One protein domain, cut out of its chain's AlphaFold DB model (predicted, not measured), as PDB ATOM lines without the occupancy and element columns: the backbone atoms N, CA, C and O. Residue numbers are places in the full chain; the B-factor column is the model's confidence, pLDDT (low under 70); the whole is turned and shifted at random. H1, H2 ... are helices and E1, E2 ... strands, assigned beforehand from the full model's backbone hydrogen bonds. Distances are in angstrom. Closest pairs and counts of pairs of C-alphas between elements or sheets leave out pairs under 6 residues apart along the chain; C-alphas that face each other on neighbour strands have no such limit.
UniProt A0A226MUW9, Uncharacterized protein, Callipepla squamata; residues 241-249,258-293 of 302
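This is residues 241 to 249 and 258 to 293 of the 302 residues of an uncharacterized protein of Callipepla squamata (UniProt A0A226MUW9). A narrow ribbon of two antiparallel strands, E1 and E2, makes one end of an elongated model, and two short helices, H1 and H2, lie at the other end, apart from each other and joined by a loop of residues 275 to 284. The arrangement is loose, with a radius of gyration of the C-alphas of 13.5 A and spans of 39 by 22 by 16 A. The printed part has 45 residues, with named elements in the order E1, E2, H1, H2; the class is mixed, helices and strands.

Strand E1, residues 241 to 247, begins at C-alpha 241 (170.619, 143.442, 116.931) and is 19.3 A long from first to last C-alpha. Strand E2, residues 258 to 264, is 19.7 A long and ends at C-alpha 264 (172.535, 139.816, 114.341). Helix H1, residues 268 to 274, measures 10.0 A. Helix H2, residues 285 to 291, measures 10.1 A and ends at C-alpha 291 (186.131, 145.257, 123.298).

E1 and E2 are antiparallel neighbours, with 153 degrees between their directions. The C-alphas of His 241 and Leu 264 face each other at 4.9 A. N 244 and O 261 are within hydrogen-bond range at 2.8 A, as are N 261 and O 244 at 2.8 A. A tight link of three residues joins E2 to H1. E1 is apart from H1 and from H2, and E2 is apart from H2. H1 and H2 are apart, with a short link of 10 residues between them. Every O i to N i+4 pair is within hydrogen-bond range in H1, and 2 of 3 in H2.

The two C-alphas farthest apart, of Pro 249 and Leu 273, are 41.7 A apart. Residues 250 to 257 are not printed, and C-alphas 249 and 258 are 9.1 A apart across this cut. Of the links that are printed whole, none is long. The mean pLDDT of the printed part is 78.3; residues 248 to 249, 258, 285 to 287 and 289 to 293 are under 70.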
ATOM      1  N   HIS A 241     171.466 144.472 116.336       83.19
ATOM      2  CA  HIS A 241     170.619 143.442 116.931       83.19
ATOM      3  C   HIS A 241     169.168 143.639 116.493       83.19
ATOM      4  O   HIS A 241     168.641 144.750 116.565       83.19
ATOM      5  N   ASP A 242     168.527 142.550 116.091       83.62
ATOM      6  CA  ASP A 242     167.089 142.467 115.869       83.62
ATOM      7  C   ASP A 242     166.483 141.463 116.850       83.62
ATOM      8  O   ASP A 242     167.100 140.451 117.186       83.62
ATOM      9  N   PHE A 243     165.305 141.772 117.380       82.25
ATOM     10  CA  PHE A 243     164.676 140.984 118.432       82.25
ATOM     11  C   PHE A 243     163.304 140.520 117.958       82.25
ATOM     12  O   PHE A 243     162.383 141.320 117.781       82.25
ATOM     13  N   HIS A 244     163.146 139.209 117.823       80.56
ATOM     14  CA  HIS A 244     161.896 138.577 117.438       80.56
ATOM     15  C   HIS A 244     161.232 137.945 118.656       80.56
ATOM     16  O   HIS A 244     161.814 137.112 119.355       80.56
ATOM     17  N   LEU A 245     159.990 138.352 118.911       79.56
ATOM     18  CA  LEU A 245     159.146 137.713 119.908       79.56
ATOM     19  C   LEU A 245     158.460 136.506 119.265       79.56
ATOM     20  O   LEU A 245     157.572 136.655 118.429       79.56
ATOM     21  N   GLU A 246     158.870 135.314 119.663       81.81
ATOM     22  CA  GLU A 246     158.286 134.054 119.226       81.81
ATOM     23  C   GLU A 246     157.298 133.547 120.284       81.81
ATOM     24  O   GLU A 246     157.542 133.654 121.491       81.81
ATOM     25  N   LEU A 247     156.190 132.942 119.851       76.38
ATOM     26  CA  LEU A 247     155.438 132.071 120.746       76.38
ATOM     27  C   LEU A 247     156.218 130.761 120.887       76.38
ATOM     28  O   LEU A 247     156.510 130.077 119.909       76.38
ATOM     29  N   GLY A 248     156.573 130.421 122.119       66.44
ATOM     30  CA  GLY A 248     157.060 129.103 122.478       66.44
ATOM     31  C   GLY A 248     156.006 128.029 122.189       66.44
ATOM     32  O   GLY A 248     154.827 128.350 122.016       66.44
ATOM     33  N   PRO A 249     156.419 126.750 122.145       65.56
ATOM     34  CA  PRO A 249     155.489 125.641 121.949       65.56
ATOM     35  C   PRO A 249     154.355 125.711 122.983       65.56
ATOM     36  O   PRO A 249     154.585 126.191 124.095       65.56
ATOM     37  N   SER A 258     156.202 133.228 125.811       67.75
ATOM     38  CA  SER A 258     156.901 134.170 124.927       67.75
ATOM     39  C   SER A 258     158.407 133.930 124.997       67.75
ATOM     40  O   SER A 258     158.990 134.024 126.078       67.75
ATOM     41  N   ARG A 259     159.037 133.622 123.860       71.38
ATOM     42  CA  ARG A 259     160.490 133.486 123.705       71.38
ATOM     43  C   ARG A 259     161.032 134.672 122.918       71.38
ATOM     44  O   ARG A 259     160.371 135.170 122.016       71.38
ATOM     45  N   LEU A 260     162.228 135.125 123.271       75.81
ATOM     46  CA  LEU A 260     162.912 136.220 122.590       75.81
ATOM     47  C   LEU A 260     164.079 135.635 121.797       75.81
ATOM     48  O   LEU A 260     165.033 135.137 122.395       75.81
ATOM     49  N   ARG A 261     163.995 135.666 120.469       79.69
ATOM     50  CA  ARG A 261     165.113 135.351 119.577       79.69
ATOM     51  C   ARG A 261     165.839 136.647 119.241       79.69
ATOM     52  O   ARG A 261     165.200 137.632 118.888       79.69
ATOM     53  N   VAL A 262     167.164 136.630 119.342       81.12
ATOM     54  CA  VAL A 262     168.017 137.754 118.945       81.12
ATOM     55  C   VAL A 262     168.773 137.360 117.685       81.12
ATOM     56  O   VAL A 262     169.482 136.354 117.680       81.12
ATOM     57  N   GLU A 263     168.606 138.137 116.624       84.31
ATOM     58  CA  GLU A 263     169.331 137.996 115.365       84.31
ATOM     59  C   GLU A 263     170.336 139.136 115.203       84.31
ATOM     60  O   GLU A 263     170.110 140.262 115.649       84.31
ATOM     61  N   LEU A 264     171.479 138.838 114.584       83.50
ATOM     62  CA  LEU A 264     172.535 139.816 114.341       83.50
ATOM     63  C   LEU A 264     172.495 140.275 112.888       83.50
ATOM     64  O   LEU A 264     172.572 139.469 111.960       83.50
ATOM     65  N   LEU A 265     172.424 141.586 112.692       87.44
ATOM     66  CA  LEU A 265     172.468 142.229 111.386       87.44
ATOM     67  C   LEU A 265     173.908 142.603 111.020       87.44
ATOM     68  O   LEU A 265     174.717 143.000 111.864       87.44
ATOM     69  N   CYS A 266     174.235 142.518 109.728       86.62
ATOM     70  CA  CYS A 266     175.522 142.987 109.225       86.62
ATOM     71  C   CYS A 266     175.609 144.515 109.327       86.62
ATOM     72  O   CYS A 266     174.796 145.233 108.748       86.62
ATOM     73  N   MET A 267     176.643 145.008 110.011       87.19
ATOM     74  CA  MET A 267     176.873 146.438 110.231       87.19
ATOM     75  C   MET A 267     178.119 146.970 109.508       87.19
ATOM     76  O   MET A 267     178.466 148.129 109.716       87.19
ATOM     77  N   CYS A 268     178.770 146.188 108.632       88.56
ATOM     78  CA  CYS A 268     180.032 146.574 107.974       88.56
ATOM     79  C   CYS A 268     179.967 147.923 107.250       88.56
ATOM     80  O   CYS A 268     180.921 148.694 107.292       88.56
ATOM     81  N   ALA A 269     178.842 148.231 106.598       88.44
ATOM     82  CA  ALA A 269     178.684 149.511 105.914       88.44
ATOM     83  C   ALA A 269     178.725 150.687 106.904       88.44
ATOM     84  O   ALA A 269     179.374 151.696 106.652       88.44
ATOM     85  N   ARG A 270     178.063 150.548 108.057       85.75
ATOM     86  CA  ARG A 270     178.028 151.581 109.098       85.75
ATOM     87  C   ARG A 270     179.354 151.678 109.841       85.75
ATOM     88  O   ARG A 270     179.820 152.781 110.095       85.75
ATOM     89  N   GLU A 271     179.960 150.539 110.138       87.75
ATOM     90  CA  GLU A 271     181.295 150.461 110.716       87.75
ATOM     91  C   GLU A 271     182.317 151.211 109.852       87.75
ATOM     92  O   GLU A 271     183.047 152.053 110.365       87.75
ATOM     93  N   LEU A 272     182.303 151.000 108.532       88.56
ATOM     94  CA  LEU A 272     183.209 151.691 107.615       88.56
ATOM     95  C   LEU A 272     182.931 153.200 107.518       88.56
ATOM     96  O   LEU A 272     183.865 153.991 107.411       88.56
ATOM     97  N   LEU A 273     181.656 153.604 107.515       90.12
ATOM     98  CA  LEU A 273     181.260 154.997 107.281       90.12
ATOM     99  C   LEU A 273     181.311 155.876 108.536       90.12
ATOM    100  O   LEU A 273     181.654 157.052 108.439       90.12
ATOM    101  N   LEU A 274     180.921 155.337 109.691       83.75
ATOM    102  CA  LEU A 274     180.763 156.089 110.938       83.75
ATOM    103  C   LEU A 274     181.743 155.647 112.028       83.75
ATOM    104  O   LEU A 274     181.996 156.423 112.948       83.75
ATOM    105  N   GLY A 275     182.277 154.420 111.964       81.19
ATOM    106  CA  GLY A 275     183.168 153.863 112.993       81.19
ATOM    107  C   GLY A 275     182.533 153.765 114.385       81.19
ATOM    108  O   GLY A 275     183.226 153.519 115.369       81.19
ATOM    109  N   ASP A 276     181.220 153.985 114.473       77.56
ATOM    110  CA  ASP A 276     180.455 154.047 115.711       77.56
ATOM    111  C   ASP A 276     179.868 152.689 116.095       77.56
ATOM    112  O   ASP A 276     179.092 152.607 117.026       77.56
ATOM    113  N   VAL A 277     180.169 151.616 115.374       78.75
ATOM    114  CA  VAL A 277     179.714 150.254 115.676       78.75
ATOM    115  C   VAL A 277     180.722 149.261 115.108       78.75
ATOM    116  O   VAL A 277     181.453 149.601 114.182       78.75
ATOM    117  N   LEU A 278     180.724 148.031 115.627       79.88
ATOM    118  CA  LEU A 278     181.478 146.914 115.052       79.88
ATOM    119  C   LEU A 278     180.522 145.911 114.411       79.88
ATOM    120  O   LEU A 278     179.432 145.664 114.933       79.88
ATOM    121  N   CYS A 279     180.926 145.300 113.300       84.88
ATOM    122  CA  CYS A 279     180.156 144.224 112.702       84.88
ATOM    123  C   CYS A 279     180.433 142.883 113.392       84.88
ATOM    124  O   CYS A 279     181.444 142.230 113.148       84.88
ATOM    125  N   PHE A 280     179.464 142.422 114.181       79.06
ATOM    126  CA  PHE A 280     179.524 141.133 114.879       79.06
ATOM    127  C   PHE A 280     179.664 139.913 113.960       79.06
ATOM    128  O   PHE A 280     180.233 138.911 114.367       79.06
ATOM    129  N   LEU A 281     179.148 139.987 112.729       83.44
ATOM    130  CA  LEU A 281     179.178 138.865 111.785       83.44
ATOM    131  C   LEU A 281     180.543 138.661 111.116       83.44
ATOM    132  O   LEU A 281     180.826 137.564 110.645       83.44
ATOM    133  N   HIS A 282     181.366 139.710 111.036       85.12
ATOM    134  CA  HIS A 282     182.603 139.692 110.248       85.12
ATOM    135  C   HIS A 282     183.870 139.962 111.072       85.12
ATOM    136  O   HIS A 282     184.969 139.822 110.539       85.12
ATOM    137  N   HIS A 283     183.740 140.297 112.358       79.69
ATOM    138  CA  HIS A 283     184.867 140.330 113.289       79.69
ATOM    139  C   HIS A 283     185.077 138.973 113.975       79.69
ATOM    140  O   HIS A 283     184.101 138.331 114.364       79.69
ATOM    141  N   PRO A 284     186.336 138.538 114.178       75.94
ATOM    142  CA  PRO A 284     186.629 137.335 114.948       75.94
ATOM    143  C   PRO A 284     186.244 137.522 116.425       75.94
ATOM    144  O   PRO A 284     186.429 138.595 117.004       75.94
ATOM    145  N   GLU A 285     185.740 136.457 117.053       69.38
ATOM    146  CA  GLU A 285     185.182 136.489 118.414       69.38
ATOM    147  C   GLU A 285     186.175 137.026 119.464       69.38
ATOM    148  O   GLU A 285     185.799 137.798 120.346       69.38
ATOM    149  N   ASP A 286     187.466 136.717 119.323       64.94
ATOM    150  CA  ASP A 286     188.528 137.195 120.218       64.94
ATOM    151  C   ASP A 286     188.731 138.718 120.178       64.94
ATOM    152  O   ASP A 286     189.129 139.332 121.174       64.94
ATOM    153  N   GLU A 287     188.477 139.356 119.032       69.88
ATOM    154  CA  GLU A 287     188.525 140.816 118.909       69.88
ATOM    155  C   GLU A 287     187.298 141.473 119.538       69.88
ATOM    156  O   GLU A 287     187.415 142.549 120.134       69.88
ATOM    157  N   LEU A 288     186.142 140.812 119.449       71.12
ATOM    158  CA  LEU A 288     184.903 141.261 120.076       71.12
ATOM    159  C   LEU A 288     184.999 141.145 121.601       71.12
ATOM    160  O   LEU A 288     184.763 142.135 122.289       71.12
ATOM    161  N   ARG A 289     185.468 140.009 122.132       68.81
ATOM    162  CA  ARG A 289     185.651 139.760 123.577       68.81
ATOM    163  C   ARG A 289     186.572 140.771 124.263       68.81
ATOM    164  O   ARG A 289     186.345 141.127 125.412       68.81
ATOM    165  N   LYS A 290     187.598 141.274 123.567       68.50
ATOM    166  CA  LYS A 290     188.502 142.319 124.098       68.50
ATOM    167  C   LYS A 290     187.839 143.693 124.210       68.50
ATOM    168  O   LYS A 290     188.280 144.513 125.012       68.50
ATOM    169  N   LYS A 291     186.836 143.966 123.372       67.94
ATOM    170  CA  LYS A 291     186.131 145.257 123.298       67.94
ATOM    171  C   LYS A 291     184.772 145.234 124.003       67.94
ATOM    172  O   LYS A 291     184.223 146.291 124.306       67.94
ATOM    173  N   GLN A 292     184.239 144.046 124.257       62.88
ATOM    174  CA  GLN A 292     182.980 143.803 124.938       62.88
ATOM    175  C   GLN A 292     183.211 143.771 126.460       62.88
ATOM    176  O   GLN A 292     184.033 143.009 126.962       62.88
ATOM    177  N   MET A 293     182.477 144.595 127.216       56.97
ATOM    178  CA  MET A 293     182.261 144.328 128.648       56.97
ATOM    179  C   MET A 293     181.420 143.053 128.784       56.97
ATOM    180  O   MET A 293     180.590 142.837 127.901       56.97
TER     181      MET A 293